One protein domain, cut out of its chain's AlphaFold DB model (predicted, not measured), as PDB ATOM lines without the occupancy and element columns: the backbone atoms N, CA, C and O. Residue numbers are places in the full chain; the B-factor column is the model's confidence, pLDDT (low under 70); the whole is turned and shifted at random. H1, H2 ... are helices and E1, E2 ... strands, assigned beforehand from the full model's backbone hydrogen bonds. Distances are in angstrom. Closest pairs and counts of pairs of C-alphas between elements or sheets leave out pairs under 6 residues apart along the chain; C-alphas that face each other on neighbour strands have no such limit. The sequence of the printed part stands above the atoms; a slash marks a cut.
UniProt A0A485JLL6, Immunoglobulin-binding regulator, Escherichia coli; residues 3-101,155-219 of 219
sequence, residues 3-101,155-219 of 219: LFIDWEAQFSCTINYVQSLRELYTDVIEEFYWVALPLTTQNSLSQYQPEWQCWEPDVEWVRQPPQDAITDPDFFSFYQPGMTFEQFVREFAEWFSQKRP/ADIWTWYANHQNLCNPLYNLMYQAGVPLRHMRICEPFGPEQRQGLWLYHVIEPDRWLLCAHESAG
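This is residues 3 to 101 and 155 to 219 of the 219 residues of the protein "Immunoglobulin-binding regulator" of Escherichia coli (UniProt A0A485JLL6). A small strand-helix-strand unit, E1, H1 and E2, is followed across a tight link by the hairpin E3 and E4, with H2 at one side by E1 and E3 and the short helices H3 and H4 at the opposite side. H5, H6 and H7 follow, and H7 comes back to the hairpin at E4. The printed part has 164 residues with seven named helices and four named strands, in the order E1 H1 E2 E3 E4 H2 H3 H4 H5 H6 H7; E1 and E2 make one parallel sheet, E3 and E4 one antiparallel sheet. The class is mostly helix, though under half of the residues are in named elements. The whole is compact, with a radius of gyration of the C-alphas of 16.8 A and spans of 46 by 44 by 27 A.

Find C-alpha 3 at (19.040, -41.987, -42.679), where E1 begins and runs to residue 5. H1 is residues 12 to 24, 18.2 A long, and E2 is residues 32 to 35. E3 is residues 39 to 42 and E4 residues 51 to 54. Look next at C-alpha 85 at (7.574, -44.378, -39.976), where H2, residues 85 to 97, begins its 18.1 A. Beyond the cut come H3, residues 155 to 163, 12.7 A long, and H4, residues 171 to 177. H5 is residues 195 to 198, H6 residues 200 to 205, and H7, residues 210 to 218, is 12.0 A long and ends at C-alpha 218 at (-2.408, -61.526, -47.704).

Start at E1 and E2, parallel at 21 degrees, where N 4 and O 33 are 2.9 A apart, within hydrogen-bond range. With H1 they form a strand-helix-strand unit, two parallel neighbours with a helix between, and its crossover is right-handed. In the hairpin E3 and E4, antiparallel at 146 degrees, N 41 and O 52 are 2.9 A apart. The closest C-alphas of E3 and H2 are those of Leu 39 and Phe 85, 6.3 A. H1 and H4 are close but not clearly touching, at Cys 13 and Leu 171, whose C-alphas are 6.0 A apart. H4 and H6 are close but not clearly touching, with the C-alphas of Met 175 and Leu 201 7.7 A apart, and about perpendicular at 78 degrees. H6 and H7 are close but not clearly touching, with the C-alphas of His 203 and Trp 210 5.5 A apart, at a shallow tilt of 24 degrees, opposite ways. H5 and H6 meet only through their link, and H3 touches no helix. In H1, H2, H4, H6 and H7 every O i to N i+4 pair is within hydrogen-bond range; in H3 4 of 5 are, and H5 is too short for such a pair.

The C-alphas farthest apart are those of Lys 99 and Gly 179, 47.5 A. Residues 102 to 154 are not printed, and C-alphas 101 and 155 are 33.8 A apart across the cut. The links E4 to H2 and H4 to H5 are long. Mean pLDDT of the printed part is 86.6; 16 residues are under 70, among them 193 to 199 and 216 to 219.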
ATOM      1  N   LEU A   3      19.965 -41.008 -43.240       96.12
ATOM      2  CA  LEU A   3      19.040 -41.987 -42.679       96.12
ATOM      3  C   LEU A   3      18.399 -42.756 -43.831       96.12
ATOM      4  O   LEU A   3      17.807 -42.147 -44.725       96.12
ATOM      5  N   PHE A   4      18.474 -44.077 -43.768       96.19
ATOM      6  CA  PHE A   4      17.769 -44.973 -44.664       96.19
ATOM      7  C   PHE A   4      16.893 -45.921 -43.848       96.19
ATOM      8  O   PHE A   4      17.400 -46.685 -43.029       96.19
ATOM      9  N   ILE A   5      15.578 -45.849 -44.070       95.50
ATOM     10  CA  ILE A   5      14.617 -46.794 -43.500       95.50
ATOM     11  C   ILE A   5      14.454 -47.950 -44.475       95.50
ATOM     12  O   ILE A   5      13.961 -47.781 -45.597       95.50
ATOM     13  N   ASP A   6      14.885 -49.114 -44.021       95.31
ATOM     14  CA  ASP A   6      14.788 -50.361 -44.742       95.31
ATOM     15  C   ASP A   6      13.463 -51.048 -44.390       95.31
ATOM     16  O   ASP A   6      13.238 -51.435 -43.247       95.31
ATOM     17  N   TRP A   7      12.594 -51.228 -45.381       92.44
ATOM     18  CA  TRP A   7      11.298 -51.880 -45.198       92.44
ATOM     19  C   TRP A   7      11.316 -53.392 -45.425       92.44
ATOM     20  O   TRP A   7      10.260 -53.922 -45.694       92.44
ATOM     21  N   GLU A   8      12.442 -54.104 -45.400       92.06
ATOM     22  CA  GLU A   8      12.506 -55.563 -45.634       92.06
ATOM     23  C   GLU A   8      12.127 -55.980 -47.073       92.06
ATOM     24  O   GLU A   8      12.998 -56.337 -47.870       92.06
ATOM     25  N   ALA A   9      10.863 -55.830 -47.468       89.69
ATOM     26  CA  ALA A   9      10.307 -56.151 -48.779       89.69
ATOM     27  C   ALA A   9      10.620 -55.108 -49.878       89.69
ATOM     28  O   ALA A   9       9.936 -55.043 -50.897       89.69
ATOM     29  N   GLN A  10      11.642 -54.264 -49.722       89.38
ATOM     30  CA  GLN A  10      12.106 -53.383 -50.804       89.38
ATOM     31  C   GLN A  10      12.803 -54.170 -51.926       89.38
ATOM     32  O   GLN A  10      13.519 -55.138 -51.675       89.38
ATOM     33  N   PHE A  11      12.635 -53.715 -53.173       89.62
ATOM     34  CA  PHE A  11      13.288 -54.312 -54.341       89.62
ATOM     35  C   PHE A  11      14.812 -54.372 -54.183       89.62
ATOM     36  O   PHE A  11      15.454 -53.376 -53.835       89.62
ATOM     37  N   SER A  12      15.405 -55.506 -54.551       90.12
ATOM     38  CA  SER A  12      16.843 -55.775 -54.467       90.12
ATOM     39  C   SER A  12      17.668 -54.743 -55.233       90.12
ATOM     40  O   SER A  12      18.706 -54.292 -54.759       90.12
ATOM     41  N   CYS A  13      17.189 -54.309 -56.403       91.00
ATOM     42  CA  CYS A  13      17.848 -53.260 -57.185       91.00
ATOM     43  C   CYS A  13      17.895 -51.908 -56.454       91.00
ATOM     44  O   CYS A  13      18.903 -51.211 -56.556       91.00
ATOM     45  N   THR A  14      16.866 -51.568 -55.672       92.69
ATOM     46  CA  THR A  14      16.869 -50.372 -54.819       92.69
ATOM     47  C   THR A  14      17.861 -50.519 -53.675       92.69
ATOM     48  O   THR A  14      18.630 -49.596 -53.432       92.69
ATOM     49  N   ILE A  15      17.891 -51.675 -53.010       94.06
ATOM     50  CA  ILE A  15      18.831 -51.946 -51.912       94.06
ATOM     51  C   ILE A  15      20.281 -51.857 -52.387       94.06
ATOM     52  O   ILE A  15      21.079 -51.123 -51.806       94.06
ATOM     53  N   ASN A  16      20.606 -52.514 -53.502       93.81
ATOM     54  CA  ASN A  16      21.942 -52.453 -54.099       93.81
ATOM     55  C   ASN A  16      22.314 -51.024 -54.517       93.81
ATOM     56  O   ASN A  16      23.460 -50.602 -54.370       93.81
ATOM     57  N   TYR A  17      21.344 -50.260 -55.020       94.94
ATOM     58  CA  TYR A  17      21.557 -48.867 -55.383       94.94
ATOM     59  C   TYR A  17      21.851 -47.988 -54.158       94.94
ATOM     60  O   TYR A  17      22.816 -47.226 -54.177       94.94
ATOM     61  N   VAL A  18      21.095 -48.131 -53.067       94.81
ATOM     62  CA  VAL A  18      21.348 -47.407 -51.808       94.81
ATOM     63  C   VAL A  18      22.729 -47.749 -51.244       94.81
ATOM     64  O   VAL A  18      23.461 -46.841 -50.853       94.81
ATOM     65  N   GLN A  19      23.125 -49.025 -51.288       94.69
ATOM     66  CA  GLN A  19      24.474 -49.452 -50.912       94.69
ATOM     67  C   GLN A  19      25.546 -48.741 -51.757       94.69
ATOM     68  O   GLN A  19      26.494 -48.183 -51.208       94.69
ATOM     69  N   SER A  20      25.358 -48.661 -53.080       94.56
ATOM     70  CA  SER A  20      26.296 -47.946 -53.958       94.56
ATOM     71  C   SER A  20      26.373 -46.442 -53.664       94.56
ATOM     72  O   SER A  20      27.450 -45.857 -53.745       94.56
ATOM     73  N   LEU A  21      25.258 -45.805 -53.275       94.00
ATOM     74  CA  LEU A  21      25.252 -44.395 -52.874       94.00
ATOM     75  C   LEU A  21      25.991 -44.173 -51.555       94.00
ATOM     76  O   LEU A  21      26.717 -43.190 -51.418       94.00
ATOM     77  N   ARG A  22      25.816 -45.081 -50.593       94.38
ATOM     78  CA  ARG A  22      26.542 -45.051 -49.323       94.38
ATOM     79  C   ARG A  22      28.052 -45.110 -49.550       94.38
ATOM     80  O   ARG A  22      28.785 -44.309 -48.976       94.38
ATOM     81  N   GLU A  23      28.505 -46.012 -50.417       94.06
ATOM     82  CA  GLU A  23      29.917 -46.130 -50.794       94.06
ATOM     83  C   GLU A  23      30.411 -44.880 -51.536       94.06
ATOM     84  O   GLU A  23      31.449 -44.320 -51.185       94.06
ATOM     85  N   LEU A  24      29.637 -44.394 -52.512       94.62
ATOM     86  CA  LEU A  24      29.992 -43.233 -53.332       94.62
ATOM     87  C   LEU A  24      30.191 -41.952 -52.512       94.62
ATOM     88  O   LEU A  24      31.061 -41.156 -52.849       94.62
ATOM     89  N   TYR A  25      29.392 -41.753 -51.463       95.25
ATOM     90  CA  TYR A  25      29.391 -40.532 -50.651       95.25
ATOM     91  C   TYR A  25      30.040 -40.711 -49.273       95.25
ATOM     92  O   TYR A  25      29.812 -39.902 -48.373       95.25
ATOM     93  N   THR A  26      30.846 -41.757 -49.078       95.25
ATOM     94  CA  THR A  26      31.554 -42.003 -47.805       95.25
ATOM     95  C   THR A  26      32.501 -40.856 -47.417       95.25
ATOM     96  O   THR A  26      32.781 -40.654 -46.241       95.25
ATOM     97  N   ASP A  27      32.975 -40.060 -48.377       96.56
ATOM     98  CA  ASP A  27      33.828 -38.891 -48.132       96.56
ATOM     99  C   ASP A  27      33.084 -37.700 -47.496       96.56
ATOM    100  O   ASP A  27      33.708 -36.869 -46.832       96.56
ATOM    101  N   VAL A  28      31.759 -37.617 -47.671       96.12
ATOM    102  CA  VAL A  28      30.917 -36.510 -47.172       96.12
ATOM    103  C   VAL A  28      29.843 -36.952 -46.173       96.12
ATOM    104  O   VAL A  28      29.265 -36.123 -45.463       96.12
ATOM    105  N   ILE A  29      29.551 -38.251 -46.095       94.94
ATOM    106  CA  ILE A  29      28.633 -38.831 -45.117       94.94
ATOM    107  C   ILE A  29      29.446 -39.362 -43.939       94.94
ATOM    108  O   ILE A  29      30.024 -40.435 -44.007       94.94
ATOM    109  N   GLU A  30      29.418 -38.618 -42.834       94.19
ATOM    110  CA  GLU A  30      30.042 -39.046 -41.574       94.19
ATOM    111  C   GLU A  30      29.414 -40.325 -41.000       94.19
ATOM    112  O   GLU A  30      30.131 -41.230 -40.600       94.19
ATOM    113  N   GLU A  31      28.081 -40.406 -40.992       94.88
ATOM    114  CA  GLU A  31      27.333 -41.549 -40.459       94.88
ATOM    115  C   GLU A  31      26.162 -41.891 -41.383       94.88
ATOM    116  O   GLU A  31      25.433 -40.991 -41.835       94.88
ATOM    117  N   PHE A  32      25.979 -43.183 -41.655       96.69
ATOM    118  CA  PHE A  32      24.894 -43.709 -42.482       96.69
ATOM    119  C   PHE A  32      24.050 -44.673 -41.643       96.69
ATOM    120  O   PHE A  32      24.403 -45.835 -41.464       96.69
ATOM    121  N   TYR A  33      22.916 -44.187 -41.148       97.50
ATOM    122  CA  TYR A  33      21.979 -44.972 -40.354       97.50
ATOM    123  C   TYR A  33      21.129 -45.844 -41.279       97.50
ATOM    124  O   TYR A  33      20.123 -45.383 -41.822       97.50
ATOM    125  N   TRP A  34      21.541 -47.097 -41.467       97.81
ATOM    126  CA  TRP A  34      20.720 -48.114 -42.120       97.81
ATOM    127  C   TRP A  34      19.824 -48.770 -41.073       97.81
ATOM    128  O   TRP A  34      20.297 -49.577 -40.281       97.81
ATOM    129  N   VAL A  35      18.545 -48.410 -41.033       97.75
ATOM    130  CA  VAL A  35      17.614 -48.872 -39.995       97.75
ATOM    131  C   VAL A  35      16.781 -50.028 -40.526       97.75
ATOM    132  O   VAL A  35      15.990 -49.834 -41.444       97.75
ATOM    133  N   ALA A  36      16.944 -51.200 -39.915       96.88
ATOM    134  CA  ALA A  36      16.168 -52.411 -40.169       96.88
ATOM    135  C   ALA A  36      15.495 -52.861 -38.860       96.88
ATOM    136  O   ALA A  36      15.754 -53.943 -38.337       96.88
ATOM    137  N   LEU A  37      14.696 -51.953 -38.289       96.94
ATOM    138  CA  LEU A  37      13.934 -52.161 -37.058       96.94
ATOM    139  C   LEU A  37      12.454 -52.407 -37.375       96.94
ATOM    140  O   LEU A  37      11.982 -51.911 -38.402       96.94
ATOM    141  N   PRO A  38      11.714 -53.077 -36.472       96.00
ATOM    142  CA  PRO A  38      10.276 -53.234 -36.607       96.00
ATOM    143  C   PRO A  38       9.508 -51.908 -36.696       96.00
ATOM    144  O   PRO A  38       9.357 -51.191 -35.703       96.00
ATOM    145  N   LEU A  39       8.993 -51.581 -37.882       95.19
ATOM    146  CA  LEU A  39       8.201 -50.370 -38.123       95.19
ATOM    147  C   LEU A  39       6.881 -50.710 -38.799       95.19
ATOM    148  O   LEU A  39       6.826 -51.523 -39.719       95.19
ATOM    149  N   THR A  40       5.819 -50.043 -38.353       93.19
ATOM    150  CA  THR A  40       4.457 -50.303 -38.828       93.19
ATOM    151  C   THR A  40       4.063 -49.316 -39.926       93.19
ATOM    152  O   THR A  40       4.270 -48.104 -39.794       93.19
ATOM    153  N   THR A  41       3.449 -49.825 -40.992       88.69
ATOM    154  CA  THR A  41       2.786 -49.042 -42.043       88.69
ATOM    155  C   THR A  41       1.400 -49.612 -42.357       88.69
ATOM    156  O   THR A  41       1.027 -50.698 -41.918       88.69
ATOM    157  N   GLN A  42       0.603 -48.857 -43.111       83.69
ATOM    158  CA  GLN A  42      -0.702 -49.294 -43.585       83.69
ATOM    159  C   GLN A  42      -0.565 -50.399 -44.636       83.69
ATOM    160  O   GLN A  42       0.103 -50.226 -45.655       83.69
ATOM    161  N   ASN A  43      -1.310 -51.484 -44.454       81.62
ATOM    162  CA  ASN A  43      -1.477 -52.528 -45.453       81.62
ATOM    163  C   ASN A  43      -2.778 -52.290 -46.232       81.62
ATOM    164  O   ASN A  43      -3.889 -52.441 -45.729       81.62
ATOM    165  N   SER A  44      -2.645 -51.908 -47.503       75.06
ATOM    166  CA  SER A  44      -3.783 -51.654 -48.397       75.06
ATOM    167  C   SER A  44      -4.239 -52.883 -49.187       75.06
ATOM    168  O   SER A  44      -5.025 -52.737 -50.133       75.06
ATOM    169  N   LEU A  45      -3.728 -54.072 -48.865       69.06
ATOM    170  CA  LEU A  45      -3.957 -55.317 -49.607       69.06
ATOM    171  C   LEU A  45      -4.829 -56.316 -48.856       69.06
ATOM    172  O   LEU A  45      -5.551 -57.070 -49.509       69.06
ATOM    173  N   SER A  46      -4.855 -56.240 -47.528       70.75
ATOM    174  CA  SER A  46      -5.729 -57.039 -46.675       70.75
ATOM    175  C   SER A  46      -6.776 -56.148 -45.999       70.75
ATOM    176  O   SER A  46      -6.490 -55.050 -45.534       70.75
ATOM    177  N   GLN A  47      -8.031 -56.606 -45.973       68.38
ATOM    178  CA  GLN A  47      -9.067 -56.000 -45.120       68.38
ATOM    179  C   GLN A  47      -9.044 -56.581 -43.700       68.38
ATOM    180  O   GLN A  47      -9.676 -56.024 -42.807       68.38
ATOM    181  N   TYR A  48      -8.351 -57.708 -43.509       69.62
ATOM    182  CA  TYR A  48      -8.258 -58.419 -42.236       69.62
ATOM    183  C   TYR A  48      -7.048 -57.948 -41.425       69.62
ATOM    184  O   TYR A  48      -7.166 -57.779 -40.214       69.62
ATOM    185  N   GLN A  49      -5.938 -57.659 -42.105       77.00
ATOM    186  CA  GLN A  49      -4.737 -57.047 -41.546       77.00
ATOM    187  C   GLN A  49      -4.522 -55.669 -42.190       77.00
ATOM    188  O   GLN A  49      -3.926 -55.574 -43.261       77.00
ATOM    189  N   PRO A  50      -5.058 -54.587 -41.595       82.25
ATOM    190  CA  PRO A  50      -4.973 -53.240 -42.165       82.25
ATOM    191  C   PRO A  50      -3.593 -52.589 -41.990       82.25
ATOM    192  O   PRO A  50      -3.354 -51.497 -42.506       82.25
ATOM    193  N   GLU A  51      -2.695 -53.238 -41.256       87.50
ATOM    194  CA  GLU A  51      -1.337 -52.793 -40.967       87.50
ATOM    195  C   GLU A  51      -0.365 -53.927 -41.291       87.50
ATOM    196  O   GLU A  51      -0.736 -55.100 -41.260       87.50
ATOM    197  N   TRP A  52       0.860 -53.559 -41.639       89.94
ATOM    198  CA  TRP A  52       1.970 -54.478 -41.839       89.94
ATOM    199  C   TRP A  52       3.209 -53.915 -41.150       89.94
ATOM    200  O   TRP A  52       3.429 -52.698 -41.155       89.94
ATOM    201  N   GLN A  53       4.002 -54.797 -40.550       92.00
ATOM    202  CA  GLN A  53       5.225 -54.448 -39.849       92.00
ATOM    203  C   GLN A  53       6.414 -55.087 -40.563       92.00
ATOM    204  O   GLN A  53       6.475 -56.304 -40.694       92.00
ATOM    205  N   CYS A  54       7.362 -54.272 -41.029       93.00
ATOM    206  CA  CYS A  54       8.624 -54.817 -41.530       93.00
ATOM    207  C   CYS A  54       9.472 -55.329 -40.364       93.00
ATOM    208  O   CYS A  54       9.336 -54.826 -39.254       93.00
ATOM    209  N   TRP A  55      10.374 -56.277 -40.617       94.50
ATOM    210  CA  TRP A  55      11.335 -56.808 -39.644       94.50
ATOM    211  C   TRP A  55      10.702 -57.346 -38.352       94.50
ATOM    212  O   TRP A  55      11.343 -57.327 -37.301       94.50
ATOM    213  N   GLU A  56       9.452 -57.818 -38.406       93.81
ATOM    214  CA  GLU A  56       8.738 -58.325 -37.230       93.81
ATOM    215  C   GLU A  56       9.492 -59.522 -36.610       93.81
ATOM    216  O   GLU A  56       9.877 -60.450 -37.331       93.81
ATOM    217  N   PRO A  57       9.757 -59.528 -35.288       90.88
ATOM    218  CA  PRO A  57      10.405 -60.661 -34.633       90.88
ATOM    219  C   PRO A  57       9.590 -61.949 -34.782       90.88
ATOM    220  O   PRO A  57       8.367 -61.918 -34.828       90.88
ATOM    221  N   ASP A  58      10.273 -63.093 -34.797       89.38
ATOM    222  CA  ASP A  58       9.653 -64.426 -34.869       89.38
ATOM    223  C   ASP A  58       8.854 -64.720 -36.163       89.38
ATOM    224  O   ASP A  58       8.169 -65.744 -36.244       89.38
ATOM    225  N   VAL A  59       8.998 -63.883 -37.197       88.69
ATOM    226  CA  VAL A  59       8.443 -64.083 -38.548       88.69
ATOM    227  C   VAL A  59       9.562 -64.410 -39.547       88.69
ATOM    228  O   VAL A  59      10.724 -64.041 -39.366       88.69
ATOM    229  N   GLU A  60       9.235 -65.154 -40.606       89.25
ATOM    230  CA  GLU A  60      10.167 -65.419 -41.705       89.25
ATOM    231  C   GLU A  60      10.275 -64.194 -42.625       89.25
ATOM    232  O   GLU A  60       9.386 -63.931 -43.429       89.25
ATOM    233  N   TRP A  61      11.390 -63.466 -42.532       91.25
ATOM    234  CA  TRP A  61      11.612 -62.271 -43.349       91.25
ATOM    235  C   TRP A  61      11.858 -62.573 -44.834       91.25
ATOM    236  O   TRP A  61      12.568 -63.514 -45.200       91.25
ATOM    237  N   VAL A  62      11.392 -61.671 -45.702       89.06
ATOM    238  CA  VAL A  62      11.585 -61.668 -47.165       89.06
ATOM    239  C   VAL A  62      13.069 -61.658 -47.555       89.06
ATOM    240  O   VAL A  62      13.459 -62.166 -48.614       89.06
ATOM    241  N   ARG A  63      13.920 -61.059 -46.718       92.00
ATOM    242  CA  ARG A  63      15.380 -61.090 -46.850       92.00
ATOM    243  C   ARG A  63      16.055 -60.784 -45.522       92.00
ATOM    244  O   ARG A  63      15.425 -60.315 -44.591       92.00
ATOM    245  N   GLN A  64      17.369 -60.965 -45.483       93.25
ATOM    246  CA  GLN A  64      18.189 -60.521 -44.359       93.25
ATOM    247  C   GLN A  64      18.593 -59.042 -44.515       93.25
ATOM    248  O   GLN A  64      18.756 -58.565 -45.651       93.25
ATOM    249  N   PRO A  65      18.746 -58.299 -43.406       94.50
ATOM    250  CA  PRO A  65      19.321 -56.962 -43.447       94.50
ATOM    251  C   PRO A  65      20.842 -57.048 -43.690       94.50
ATOM    252  O   PRO A  65      21.451 -58.096 -43.448       94.50
ATOM    253  N   PRO A  66      21.492 -55.978 -44.183       93.38
ATOM    254  CA  PRO A  66      22.952 -55.898 -44.207       93.38
ATOM    255  C   PRO A  66      23.561 -56.086 -42.810       93.38
ATOM    256  O   PRO A  66      22.940 -55.748 -41.807       93.38
ATOM    257  N   GLN A  67      24.793 -56.598 -42.738       92.25
ATOM    258  CA  GLN A  67      25.447 -56.937 -41.465       92.25
ATOM    259  C   GLN A  67      25.609 -55.738 -40.514       92.25
ATOM    260  O   GLN A  67      25.640 -55.909 -39.300       92.25
ATOM    261  N   ASP A  68      25.758 -54.542 -41.066       93.50
ATOM    262  CA  ASP A  68      25.962 -53.295 -40.338       93.50
ATOM    263  C   ASP A  68      24.687 -52.445 -40.235       93.50
ATOM    264  O   ASP A  68      24.745 -51.279 -39.842       93.50
ATOM    265  N   ALA A  69      23.533 -53.022 -40.580       97.19
ATOM    266  CA  ALA A  69      22.248 -52.408 -40.312       97.19
ATOM    267  C   ALA A  69      21.952 -52.389 -38.807       97.19
ATOM    268  O   ALA A  69      22.303 -53.295 -38.051       97.19
ATOM    269  N   ILE A  70      21.246 -51.352 -38.380       97.94
ATOM    270  CA  ILE A  70      20.730 -51.210 -37.026       97.94
ATOM    271  C   ILE A  70      19.494 -52.097 -36.916       97.94
ATOM    272  O   ILE A  70      18.422 -51.739 -37.408       97.94
ATOM    273  N   THR A  71      19.675 -53.253 -36.286       96.88
ATOM    274  CA  THR A  71      18.620 -54.237 -35.992       96.88
ATOM    275  C   THR A  71      18.341 -54.367 -34.495       96.88
ATOM    276  O   THR A  71      17.421 -55.076 -34.110       96.88
ATOM    277  N   ASP A  72      19.152 -53.731 -33.645       96.19
ATOM    278  CA  ASP A  72      18.995 -53.743 -32.191       96.19
ATOM    279  C   ASP A  72      17.965 -52.680 -31.755       96.19
ATOM    280  O   ASP A  72      18.228 -51.483 -31.936       96.19
ATOM    281  N   PRO A  73      16.815 -53.078 -31.172       95.25
ATOM    282  CA  PRO A  73      15.815 -52.157 -30.634       95.25
ATOM    283  C   PRO A  73      16.367 -51.141 -29.628       95.25
ATOM    284  O   PRO A  73      15.831 -50.037 -29.527       95.25
ATOM    285  N   ASP A  74      17.439 -51.481 -28.910       96.50
ATOM    286  CA  ASP A  74      18.010 -50.632 -27.862       96.50
ATOM    287  C   ASP A  74      18.988 -49.573 -28.406       96.50
ATOM    288  O   ASP A  74      19.443 -48.700 -27.660       96.50
ATOM    289  N   PHE A  75      19.299 -49.593 -29.711       97.31
ATOM    290  CA  PHE A  75      20.230 -48.642 -30.330       97.31
ATOM    291  C   PHE A  75      19.757 -47.187 -30.192       97.31
ATOM    292  O   PHE A  75      20.539 -46.283 -29.879       97.31
ATOM    293  N   PHE A  76      18.464 -46.946 -30.424       97.38
ATOM    294  CA  PHE A  76      17.857 -45.627 -30.301       97.38
ATOM    295  C   PHE A  76      17.056 -45.535 -29.008       97.38
ATOM    296  O   PHE A  76      16.025 -46.179 -28.855       97.38
ATOM    297  N   SER A  77      17.441 -44.624 -28.116       96.94
ATOM    298  CA  SER A  77      16.752 -44.438 -26.829       96.94
ATOM    299  C   SER A  77      15.276 -44.027 -26.941       96.94
ATOM    300  O   SER A  77      14.558 -44.055 -25.946       96.94
ATOM    301  N   PHE A  78      14.845 -43.552 -28.112       96.31
ATOM    302  CA  PHE A  78      13.463 -43.147 -28.382       96.31
ATOM    303  C   PHE A  78      12.627 -44.250 -29.036       96.31
ATOM    304  O   PHE A  78      11.406 -44.102 -29.109       96.31
ATOM    305  N   TYR A  79      13.264 -45.297 -29.566       97.94
ATOM    306  CA  TYR A  79      12.570 -46.313 -30.342       97.94
ATOM    307  C   TYR A  79      11.549 -47.042 -29.469       97.94
ATOM    308  O   TYR A  79      11.777 -47.310 -28.288       97.94
ATOM    309  N   GLN A  80      10.391 -47.317 -30.060       95.44
ATOM    310  CA  GLN A  80       9.330 -48.108 -29.456       95.44
ATOM    311  C   GLN A  80       8.900 -49.163 -30.475       95.44
ATOM    312  O   GLN A  80       8.678 -48.799 -31.636       95.44
ATOM    313  N   PRO A  81       8.763 -50.439 -30.074       90.75
ATOM    314  CA  PRO A  81       8.339 -51.500 -30.977       90.75
ATOM    315  C   PRO A  81       7.055 -51.142 -31.730       90.75
ATOM    316  O   PRO A  81       6.064 -50.736 -31.120       90.75
ATOM    317  N   GLY A  82       7.090 -51.280 -33.056       86.19
ATOM    318  CA  GLY A  82       5.934 -51.058 -33.923       86.19
ATOM    319  C   GLY A  82       5.507 -49.601 -34.088       86.19
ATOM    320  O   GLY A  82       4.396 -49.349 -34.560       86.19
ATOM    321  N   MET A  83       6.357 -48.634 -33.728       95.75
ATOM    322  CA  MET A  83       6.105 -47.230 -34.053       95.75
ATOM    323  C   MET A  83       5.992 -47.021 -35.572       95.75
ATOM    324  O   MET A  83       6.603 -47.740 -36.365       95.75
ATOM    325  N   THR A  84       5.214 -46.022 -35.991       94.38
ATOM    326  CA  THR A  84       5.073 -45.723 -37.422       94.38
ATOM    327  C   THR A  84       6.323 -45.047 -37.972       94.38
ATOM    328  O   THR A  84       7.091 -44.423 -37.231       94.38
ATOM    329  N   PHE A  85       6.503 -45.101 -39.291       90.19
ATOM    330  CA  PHE A  85       7.574 -44.378 -39.976       90.19
ATOM    331  C   PHE A  85       7.567 -42.872 -39.674       90.19
ATOM    332  O   PHE A  85       8.615 -42.293 -39.377       90.19
ATOM    333  N   GLU A  86       6.399 -42.224 -39.689       89.06
ATOM    334  CA  GLU A  86       6.296 -40.788 -39.407       89.06
ATOM    335  C   GLU A  86       6.707 -40.459 -37.976       89.06
ATOM    336  O   GLU A  86       7.354 -39.435 -37.737       89.06
ATOM    337  N   GLN A  87       6.350 -41.327 -37.024       93.31
ATOM    338  CA  GLN A  87       6.801 -41.183 -35.650       93.31
ATOM    339  C   GLN A  87       8.318 -41.377 -35.574       93.31
ATOM    340  O   GLN A  87       8.995 -40.540 -34.982       93.31
ATOM    341  N   PHE A  88       8.865 -42.412 -36.220       95.31
ATOM    342  CA  PHE A  88      10.300 -42.699 -36.198       95.31
ATOM    343  C   PHE A  88      11.116 -41.520 -36.725       95.31
ATOM    344  O   PHE A  88      12.031 -41.060 -36.048       95.31
ATOM    345  N   VAL A  89      10.767 -40.974 -37.894       92.12
ATOM    346  CA  VAL A  89      11.493 -39.838 -38.492       92.12
ATOM    347  C   VAL A  89      11.426 -38.594 -37.605       92.12
ATOM    348  O   VAL A  89      12.414 -37.864 -37.493       92.12
ATOM    349  N   ARG A  90      10.282 -38.353 -36.949       90.56
ATOM    350  CA  ARG A  90      10.125 -37.233 -36.014       90.56
ATOM    351  C   ARG A  90      11.029 -37.391 -34.795       90.56
ATOM    352  O   ARG A  90      11.784 -36.473 -34.488       90.56
ATOM    353  N   GLU A  91      10.960 -38.536 -34.121       94.06
ATOM    354  CA  GLU A  91      11.766 -38.795 -32.923       94.06
ATOM    355  C   GLU A  91      13.265 -38.871 -33.266       94.06
ATOM    356  O   GLU A  91      14.096 -38.339 -32.529       94.06
ATOM    357  N   PHE A  92      13.617 -39.413 -34.439       94.50
ATOM    358  CA  PHE A  92      14.985 -39.407 -34.958       94.50
ATOM    359  C   PHE A  92      15.516 -37.981 -35.109       94.50
ATOM    360  O   PHE A  92      16.636 -37.706 -34.693       94.50
ATOM    361  N   ALA A  93      14.725 -37.052 -35.658       91.88
ATOM    362  CA  ALA A  93      15.141 -35.658 -35.794       91.88
ATOM    363  C   ALA A  93      15.421 -34.995 -34.433       91.88
ATOM    364  O   ALA A  93      16.360 -34.204 -34.314       91.88
ATOM    365  N   GLU A  94      14.629 -35.308 -33.403       91.62
ATOM    366  CA  GLU A  94      14.842 -34.787 -32.048       91.62
ATOM    367  C   GLU A  94      16.069 -35.411 -31.379       91.62
ATOM    368  O   GLU A  94      16.943 -34.678 -30.902       91.62
ATOM    369  N   TRP A  95      16.176 -36.741 -31.409       94.12
ATOM    370  CA  TRP A  95      17.319 -37.491 -30.892       94.12
ATOM    371  C   TRP A  95      18.627 -37.048 -31.547       94.12
ATOM    372  O   TRP A  95      19.595 -36.730 -30.854       94.12
ATOM    373  N   PHE A  96      18.618 -36.933 -32.875       92.56
ATOM    374  CA  PHE A  96      19.764 -36.509 -33.662       92.56
ATOM    375  C   PHE A  96      20.188 -35.076 -33.328       92.56
ATOM    376  O   PHE A  96      21.375 -34.795 -33.173       92.56
ATOM    377  N   SER A  97      19.220 -34.165 -33.175       92.00
ATOM    378  CA  SER A  97      19.518 -32.759 -32.881       92.00
ATOM    379  C   SER A  97      20.268 -32.572 -31.562       92.00
ATOM    380  O   SER A  97      20.995 -31.595 -31.409       92.00
ATOM    381  N   GLN A  98      20.075 -33.468 -30.583       90.88
ATOM    382  CA  GLN A  98      20.600 -33.320 -29.220       90.88
ATOM    383  C   GLN A  98      20.330 -31.925 -28.620       90.88
ATOM    384  O   GLN A  98      21.166 -31.367 -27.903       90.88
ATOM    385  N   LYS A  99      19.163 -31.336 -28.926       88.00
ATOM    386  CA  LYS A  99      18.783 -29.961 -28.540       88.00
ATOM    387  C   LYS A  99      19.709 -28.872 -29.102       88.00
ATOM    388  O   LYS A  99      19.807 -27.777 -28.549       88.00
ATOM    389  N   ARG A 100      20.397 -29.157 -30.203       90.44
ATOM    390  CA  ARG A 100      21.183 -28.199 -30.985       90.44
ATOM    391  C   ARG A 100      20.504 -27.967 -32.332       90.44
ATOM    392  O   ARG A 100      19.831 -28.870 -32.820       90.44
ATOM    393  N   PRO A 101      20.696 -26.789 -32.950       91.50
ATOM    394  CA  PRO A 101      20.186 -26.525 -34.287       91.50
ATOM    395  C   PRO A 101      20.599 -27.609 -35.291       91.50
ATOM    396  O   PRO A 101      21.790 -27.797 -35.534       91.50
ATOM    397  N   ALA A 155       9.253 -33.469 -64.683       89.00
ATOM    398  CA  ALA A 155      10.129 -33.266 -65.836       89.00
ATOM    399  C   ALA A 155      11.553 -32.829 -65.449       89.00
ATOM    400  O   ALA A 155      12.507 -33.280 -66.083       89.00
ATOM    401  N   ASP A 156      11.706 -32.007 -64.406       91.94
ATOM    402  CA  ASP A 156      13.014 -31.521 -63.953       91.94
ATOM    403  C   ASP A 156      13.856 -32.679 -63.399       91.94
ATOM    404  O   ASP A 156      15.008 -32.853 -63.793       91.94
ATOM    405  N   ILE A 157      13.244 -33.545 -62.581       90.00
ATOM    406  CA  ILE A 157      13.879 -34.753 -62.027       90.00
ATOM    407  C   ILE A 157      14.371 -35.679 -63.144       90.00
ATOM    408  O   ILE A 157      15.534 -36.084 -63.160       90.00
ATOM    409  N   TRP A 158      13.506 -35.996 -64.112       88.94
ATOM    410  CA  TRP A 158      13.877 -36.897 -65.207       88.94
ATOM    411  C   TRP A 158      14.902 -36.285 -66.160       88.94
ATOM    412  O   TRP A 158      15.779 -36.997 -66.644       88.94
ATOM    413  N   THR A 159      14.843 -34.973 -66.397       91.75
ATOM    414  CA  THR A 159      15.861 -34.264 -67.188       91.75
ATOM    415  C   THR A 159      17.215 -34.295 -66.484       91.75
ATOM    416  O   THR A 159      18.246 -34.498 -67.127       91.75
ATOM    417  N   TRP A 160      17.235 -34.145 -65.159       92.44
ATOM    418  CA  TRP A 160      18.465 -34.262 -64.385       92.44
ATOM    419  C   TRP A 160      19.056 -35.676 -64.477       92.44
ATOM    420  O   TRP A 160      20.231 -35.813 -64.826       92.44
ATOM    421  N   TYR A 161      18.243 -36.723 -64.284       91.19
ATOM    422  CA  TYR A 161      18.695 -38.116 -64.410       91.19
ATOM    423  C   TYR A 161      19.118 -38.500 -65.828       91.19
ATOM    424  O   TYR A 161      20.045 -39.290 -65.985       91.19
ATOM    425  N   ALA A 162      18.508 -37.920 -66.865       89.12
ATOM    426  CA  ALA A 162      18.943 -38.138 -68.243       89.12
ATOM    427  C   ALA A 162      20.414 -37.733 -68.460       89.12
ATOM    428  O   ALA A 162      21.101 -38.351 -69.270       89.12
ATOM    429  N   ASN A 163      20.902 -36.748 -67.696       91.38
ATOM    430  CA  ASN A 163      22.292 -36.288 -67.719       91.38
ATOM    431  C   ASN A 163      23.190 -36.966 -66.660       91.38
ATOM    432  O   ASN A 163      24.406 -36.825 -66.724       91.38
ATOM    433  N   HIS A 164      22.611 -37.706 -65.706       89.56
ATOM    434  CA  HIS A 164      23.306 -38.328 -64.566       89.56
ATOM    435  C   HIS A 164      22.834 -39.772 -64.354       89.56
ATOM    436  O   HIS A 164      22.428 -40.166 -63.262       89.56
ATOM    437  N   GLN A 165      22.832 -40.568 -65.424       83.00
ATOM    438  CA  GLN A 165      22.188 -41.887 -65.436       83.00
ATOM    439  C   GLN A 165      22.745 -42.858 -64.384       83.00
ATOM    440  O   GLN A 165      22.008 -43.694 -63.870       83.00
ATOM    441  N   ASN A 166      24.026 -42.728 -64.035       83.31
ATOM    442  CA  ASN A 166      24.692 -43.514 -62.994       83.31
ATOM    443  C   ASN A 166      24.172 -43.227 -61.575       83.31
ATOM    444  O   ASN A 166      24.415 -44.019 -60.673       83.31
ATOM    445  N   LEU A 167      23.471 -42.107 -61.383       87.44
ATOM    446  CA  LEU A 167      22.849 -41.705 -60.124       87.44
ATOM    447  C   LEU A 167      21.337 -41.956 -60.132       87.44
ATOM    448  O   LEU A 167      20.630 -41.385 -59.315       87.44
ATOM    449  N   CYS A 168      20.807 -42.746 -61.067       91.31
ATOM    450  CA  CYS A 168      19.394 -43.108 -61.088       91.31
ATOM    451  C   CYS A 168      19.222 -44.538 -60.574       91.31
ATOM    452  O   CYS A 168      19.939 -45.443 -61.001       91.31
ATOM    453  N   ASN A 169      18.242 -44.758 -59.691       92.88
ATOM    454  CA  ASN A 169      17.923 -46.104 -59.223       92.88
ATOM    455  C   ASN A 169      17.551 -47.000 -60.428       92.88
ATOM    456  O   ASN A 169      16.584 -46.685 -61.131       92.88
ATOM    457  N   PRO A 170      18.256 -48.126 -60.661       92.12
ATOM    458  CA  PRO A 170      18.009 -49.002 -61.808       92.12
ATOM    459  C   PRO A 170      16.572 -49.526 -61.913       92.12
ATOM    460  O   PRO A 170      16.118 -49.827 -63.019       92.12
ATOM    461  N   LEU A 171      15.833 -49.592 -60.799       91.31
ATOM    462  CA  LEU A 171      14.422 -49.980 -60.787       91.31
ATOM    463  C   LEU A 171      13.573 -49.121 -61.731       91.31
ATOM    464  O   LEU A 171      12.663 -49.630 -62.379       91.31
ATOM    465  N   TYR A 172      13.892 -47.833 -61.864       90.31
ATOM    466  CA  TYR A 172      13.171 -46.935 -62.762       90.31
ATOM    467  C   TYR A 172      13.298 -47.336 -64.234       90.31
ATOM    468  O   TYR A 172      12.332 -47.227 -64.989       90.31
ATOM    469  N   ASN A 173      14.451 -47.874 -64.637       89.31
ATOM    470  CA  ASN A 173      14.639 -48.394 -65.989       89.31
ATOM    471  C   ASN A 173      13.804 -49.659 -66.213       89.31
ATOM    472  O   ASN A 173      13.201 -49.808 -67.275       89.31
ATOM    473  N   LEU A 174      13.713 -50.538 -65.208       88.69
ATOM    474  CA  LEU A 174      12.863 -51.731 -65.266       88.69
ATOM    475  C   LEU A 174      11.379 -51.352 -65.347       88.69
ATOM    476  O   LEU A 174      10.656 -51.871 -66.193       88.69
ATOM    477  N   MET A 175      10.935 -50.387 -64.535       88.25
ATOM    478  CA  MET A 175       9.576 -49.838 -64.599       88.25
ATOM    479  C   MET A 175       9.271 -49.246 -65.980       88.25
ATOM    480  O   MET A 175       8.198 -49.489 -66.533       88.25
ATOM    481  N   TYR A 176      10.217 -48.503 -66.563       88.25
ATOM    482  CA  TYR A 176      10.075 -47.945 -67.908       88.25
ATOM    483  C   TYR A 176       9.952 -49.034 -68.977       88.25
ATOM    484  O   TYR A 176       9.033 -48.990 -69.793       88.25
ATOM    485  N   GLN A 177      10.829 -50.042 -68.945       87.31
ATOM    486  CA  GLN A 177      10.789 -51.188 -69.862       87.31
ATOM    487  C   GLN A 177       9.483 -51.980 -69.743       87.31
ATOM    488  O   GLN A 177       8.958 -52.460 -70.744       87.31
ATOM    489  N   ALA A 178       8.929 -52.063 -68.534       85.19
ATOM    490  CA  ALA A 178       7.653 -52.713 -68.265       85.19
ATOM    491  C   ALA A 178       6.430 -51.835 -68.621       85.19
ATOM    492  O   ALA A 178       5.288 -52.247 -68.421       85.19
ATOM    493  N   GLY A 179       6.643 -50.627 -69.159       86.31
ATOM    494  CA  GLY A 179       5.584 -49.737 -69.636       86.31
ATOM    495  C   GLY A 179       4.872 -48.935 -68.542       86.31
ATOM    496  O   GLY A 179       3.800 -48.380 -68.795       86.31
ATOM    497  N   VAL A 180       5.438 -48.845 -67.333       85.31
ATOM    498  CA  VAL A 180       4.881 -48.018 -66.253       85.31
ATOM    499  C   VAL A 180       4.945 -46.542 -66.674       85.31
ATOM    500  O   VAL A 180       6.017 -46.054 -67.026       85.31
ATOM    501  N   PRO A 181       3.838 -45.777 -66.645       84.25
ATOM    502  CA  PRO A 181       3.894 -44.342 -66.916       84.25
ATOM    503  C   PRO A 181       4.773 -43.615 -65.890       84.25
ATOM    504  O   PRO A 181       4.651 -43.885 -64.699       84.25
ATOM    505  N   LEU A 182       5.574 -42.626 -66.310       81.06
ATOM    506  CA  LEU A 182       6.507 -41.889 -65.430       81.06
ATOM    507  C   LEU A 182       5.866 -41.382 -64.126       81.06
ATOM    508  O   LEU A 182       6.470 -41.457 -63.064       81.06
ATOM    509  N   ARG A 183       4.616 -40.901 -64.187       78.31
ATOM    510  CA  ARG A 183       3.867 -40.413 -63.011       78.31
ATOM    511  C   ARG A 183       3.517 -41.497 -61.979       78.31
ATOM    512  O   ARG A 183       3.156 -41.159 -60.861       78.31
ATOM    513  N   HIS A 184       3.559 -42.769 -62.369       79.00
ATOM    514  CA  HIS A 184       3.289 -43.926 -61.509       79.00
ATOM    515  C   HIS A 184       4.578 -44.653 -61.100       79.00
ATOM    516  O   HIS A 184       4.516 -45.623 -60.351       79.00
ATOM    517  N   MET A 185       5.747 -44.209 -61.576       85.00
ATOM    518  CA  MET A 185       7.029 -44.759 -61.147       85.00
ATOM    519  C   MET A 185       7.374 -44.224 -59.761       85.00
ATOM    520  O   MET A 185       8.004 -43.174 -59.618       85.00
ATOM    521  N   ARG A 186       6.936 -44.937 -58.727       80.69
ATOM    522  CA  ARG A 186       7.203 -44.587 -57.336       80.69
ATOM    523  C   ARG A 186       7.775 -45.785 -56.596       80.69
ATOM    524  O   ARG A 186       7.359 -46.917 -56.814       80.69
ATOM    525  N   ILE A 187       8.732 -45.496 -55.727       85.44
ATOM    526  CA  ILE A 187       9.269 -46.430 -54.746       85.44
ATOM    527  C   ILE A 187       8.773 -45.909 -53.402       85.44
ATOM    528  O   ILE A 187       9.024 -44.749 -53.069       85.44
ATOM    529  N   CYS A 188       7.995 -46.714 -52.692       79.69
ATOM    530  CA  CYS A 188       7.398 -46.344 -51.413       79.69
ATOM    531  C   CYS A 188       7.449 -47.534 -50.449       79.69
ATOM    532  O   CYS A 188       8.016 -48.582 -50.770       79.69
ATOM    533  N   GLU A 189       6.852 -47.344 -49.280       80.06
ATOM    534  CA  GLU A 189       6.596 -48.386 -48.292       80.06
ATOM    535  C   GLU A 189       5.876 -49.569 -48.969       80.06
ATOM    536  O   GLU A 189       4.909 -49.355 -49.721       80.06
ATOM    537  N   PRO A 190       6.350 -50.812 -48.770       74.06
ATOM    538  CA  PRO A 190       5.683 -51.999 -49.281       74.06
ATOM    539  C   PRO A 190       4.231 -52.055 -48.801       74.06
ATOM    540  O   PRO A 190       3.919 -51.670 -47.681       74.06
ATOM    541  N   PHE A 191       3.328 -52.499 -49.676       76.75
ATOM    542  CA  PHE A 191       1.903 -52.728 -49.375       76.75
ATOM    543  C   PHE A 191       1.052 -51.492 -49.019       76.75
ATOM    544  O   PHE A 191      -0.174 -51.606 -48.927       76.75
ATOM    545  N   GLY A 192       1.655 -50.303 -48.951       72.69
ATOM    546  CA  GLY A 192       0.936 -49.045 -48.785       72.69
ATOM    547  C   GLY A 192       0.002 -48.705 -49.964       72.69
ATOM    548  O   GLY A 192       0.125 -49.266 -51.065       72.69
ATOM    549  N   PRO A 193      -0.913 -47.730 -49.788       64.44
ATOM    550  CA  PRO A 193      -1.929 -47.380 -50.790       64.44
ATOM    551  C   PRO A 193      -1.340 -47.028 -52.161       64.44
ATOM    552  O   PRO A 193      -1.922 -47.315 -53.207       64.44
ATOM    553  N   GLU A 194      -0.162 -46.405 -52.152       63.81
ATOM    554  CA  GLU A 194       0.537 -45.947 -53.349       63.81
ATOM    555  C   GLU A 194       1.286 -47.084 -54.060       63.81
ATOM    556  O   GLU A 194       1.344 -47.099 -55.289       63.81
ATOM    557  N   GLN A 195       1.804 -48.066 -53.312       63.34
ATOM    558  CA  GLN A 195       2.543 -49.203 -53.866       63.34
ATOM    559  C   GLN A 195       1.610 -50.278 -54.440       63.34
ATOM    560  O   GLN A 195       2.026 -51.053 -55.305       63.34
ATOM    561  N   ARG A 196       0.322 -50.281 -54.059       59.69
ATOM    562  CA  ARG A 196      -0.699 -51.202 -54.595       59.69
ATOM    563  C   ARG A 196      -0.740 -51.249 -56.127       59.69
ATOM    564  O   ARG A 196      -0.979 -52.306 -56.703       59.69
ATOM    565  N   GLN A 197      -0.476 -50.126 -56.795       58.38
ATOM    566  CA  GLN A 197      -0.472 -50.044 -58.262       58.38
ATOM    567  C   GLN A 197       0.752 -50.724 -58.909       58.38
ATOM    568  O   GLN A 197       0.701 -51.084 -60.085       58.38
ATOM    569  N   GLY A 198       1.836 -50.915 -58.151       63.09
ATOM    570  CA  GLY A 198       3.111 -51.470 -58.610       63.09
ATOM    571  C   GLY A 198       3.400 -52.900 -58.147       63.09
ATOM    572  O   GLY A 198       4.461 -53.418 -58.471       63.09
ATOM    573  N   LEU A 199       2.499 -53.565 -57.416       67.69
ATOM    574  CA  LEU A 199       2.767 -54.898 -56.842       67.69
ATOM    575  C   LEU A 199       3.067 -55.981 -57.873       67.69
ATOM    576  O   LEU A 199       3.870 -56.868 -57.617       67.69
ATOM    577  N   TRP A 200       2.471 -55.884 -59.059       70.94
ATOM    578  CA  TRP A 200       2.768 -56.798 -60.161       70.94
ATOM    579  C   TRP A 200       4.247 -56.753 -60.580       70.94
ATOM    580  O   TRP A 200       4.755 -57.733 -61.116       70.94
ATOM    581  N   LEU A 201       4.963 -55.655 -60.299       73.44
ATOM    582  CA  LEU A 201       6.399 -55.561 -60.550       73.44
ATOM    583  C   LEU A 201       7.188 -56.516 -59.652       73.44
ATOM    584  O   LEU A 201       8.217 -57.003 -60.097       73.44
ATOM    585  N   TYR A 202       6.717 -56.850 -58.444       74.44
ATOM    586  CA  TYR A 202       7.376 -57.871 -57.615       74.44
ATOM    587  C   TYR A 202       7.333 -59.242 -58.280       74.44
ATOM    588  O   TYR A 202       8.340 -59.938 -58.297       74.44
ATOM    589  N   HIS A 203       6.207 -59.597 -58.900       69.25
ATOM    590  CA  HIS A 203       6.090 -60.858 -59.628       69.25
ATOM    591  C   HIS A 203       7.079 -60.952 -60.806       69.25
ATOM    592  O   HIS A 203       7.571 -62.031 -61.116       69.25
ATOM    593  N   VAL A 204       7.378 -59.821 -61.457       71.81
ATOM    594  CA  VAL A 204       8.250 -59.768 -62.642       71.81
ATOM    595  C   VAL A 204       9.728 -59.579 -62.279       71.81
ATOM    596  O   VAL A 204      10.593 -60.155 -62.930       71.81
ATOM    597  N   ILE A 205      10.026 -58.756 -61.272       75.75
ATOM    598  CA  ILE A 205      11.385 -58.300 -60.931       75.75
ATOM    599  C   ILE A 205      11.992 -59.119 -59.783       75.75
ATOM    600  O   ILE A 205      13.207 -59.276 -59.734       75.75
ATOM    601  N   GLU A 206      11.170 -59.664 -58.883       78.56
ATOM    602  CA  GLU A 206      11.605 -60.423 -57.699       78.56
ATOM    603  C   GLU A 206      10.918 -61.806 -57.644       78.56
ATOM    604  O   GLU A 206      10.253 -62.128 -56.653       78.56
ATOM    605  N   PRO A 207      11.039 -62.653 -58.688       73.12
ATOM    606  CA  PRO A 207      10.300 -63.918 -58.773       73.12
ATOM    607  C   PRO A 207      10.579 -64.860 -57.592       73.12
ATOM    608  O   PRO A 207       9.665 -65.537 -57.125       73.12
ATOM    609  N   ASP A 208      11.805 -64.846 -57.063       74.88
ATOM    610  CA  ASP A 208      12.222 -65.699 -55.943       74.88
ATOM    611  C   ASP A 208      11.648 -65.240 -54.591       74.88
ATOM    612  O   ASP A 208      11.527 -66.038 -53.664       74.88
ATOM    613  N   ARG A 209      11.273 -63.959 -54.468       75.31
ATOM    614  CA  ARG A 209      10.745 -63.358 -53.226       75.31
ATOM    615  C   ARG A 209       9.248 -63.077 -53.282       75.31
ATOM    616  O   ARG A 209       8.640 -62.802 -52.253       75.31
ATOM    617  N   TRP A 210       8.643 -63.187 -54.465       75.12
ATOM    618  CA  TRP A 210       7.219 -62.949 -54.686       75.12
ATOM    619  C   TRP A 210       6.328 -63.759 -53.746       75.12
ATOM    620  O   TRP A 210       5.369 -63.209 -53.219       75.12
ATOM    621  N   LEU A 211       6.635 -65.043 -53.524       70.75
ATOM    622  CA  LEU A 211       5.812 -65.901 -52.664       70.75
ATOM    623  C   LEU A 211       5.785 -65.386 -51.222       70.75
ATOM    624  O   LEU A 211       4.703 -65.265 -50.659       70.75
ATOM    625  N   LEU A 212       6.939 -65.006 -50.669       73.88
ATOM    626  CA  LEU A 212       7.037 -64.444 -49.320       73.88
ATOM    627  C   LEU A 212       6.319 -63.090 -49.235       73.88
ATOM    628  O   LEU A 212       5.440 -62.925 -48.399       73.88
ATOM    629  N   CYS A 213       6.564 -62.169 -50.176       71.94
ATOM    630  CA  CYS A 213       5.834 -60.895 -50.222       71.94
ATOM    631  C   CYS A 213       4.312 -61.085 -50.356       71.94
ATOM    632  O   CYS A 213       3.537 -60.308 -49.803       71.94
ATOM    633  N   ALA A 214       3.869 -62.090 -51.118       64.44
ATOM    634  CA  ALA A 214       2.454 -62.396 -51.288       64.44
ATOM    635  C   ALA A 214       1.839 -62.940 -49.991       64.44
ATOM    636  O   ALA A 214       0.731 -62.528 -49.651       64.44
ATOM    637  N   HIS A 215       2.557 -63.802 -49.262       70.00
ATOM    638  CA  HIS A 215       2.151 -64.283 -47.940       70.00
ATOM    639  C   HIS A 215       2.012 -63.131 -46.938       70.00
ATOM    640  O   HIS A 215       0.943 -62.986 -46.354       70.00
ATOM    641  N   GLU A 216       3.019 -62.261 -46.842       68.25
ATOM    642  CA  GLU A 216       3.016 -61.070 -45.977       68.25
ATOM    643  C   GLU A 216       1.860 -60.108 -46.300       68.25
ATOM    644  O   GLU A 216       1.198 -59.570 -45.418       68.25
ATOM    645  N   SER A 217       1.556 -59.915 -47.587       60.78
ATOM    646  CA  SER A 217       0.484 -59.002 -48.004       60.78
ATOM    647  C   SER A 217      -0.940 -59.521 -47.773       60.78
ATOM    648  O   SER A 217      -1.878 -58.718 -47.717       60.78
ATOM    649  N   ALA A 218      -1.111 -60.846 -47.721       58.66
ATOM    650  CA  ALA A 218      -2.408 -61.526 -47.704       58.66
ATOM    651  C   ALA A 218      -2.752 -62.163 -46.351       58.66
ATOM    652  O   ALA A 218      -3.875 -62.658 -46.208       58.66
ATOM    653  N   GLY A 219      -1.792 -62.173 -45.417       51.16
ATOM    654  CA  GLY A 219      -1.977 -62.577 -44.026       51.16
ATOM    655  C   GLY A 219      -3.149 -61.883 -43.356       51.16
ATOM    656  O   GLY A 219      -3.501 -60.735 -43.727       51.16
TER     657      GLY A 219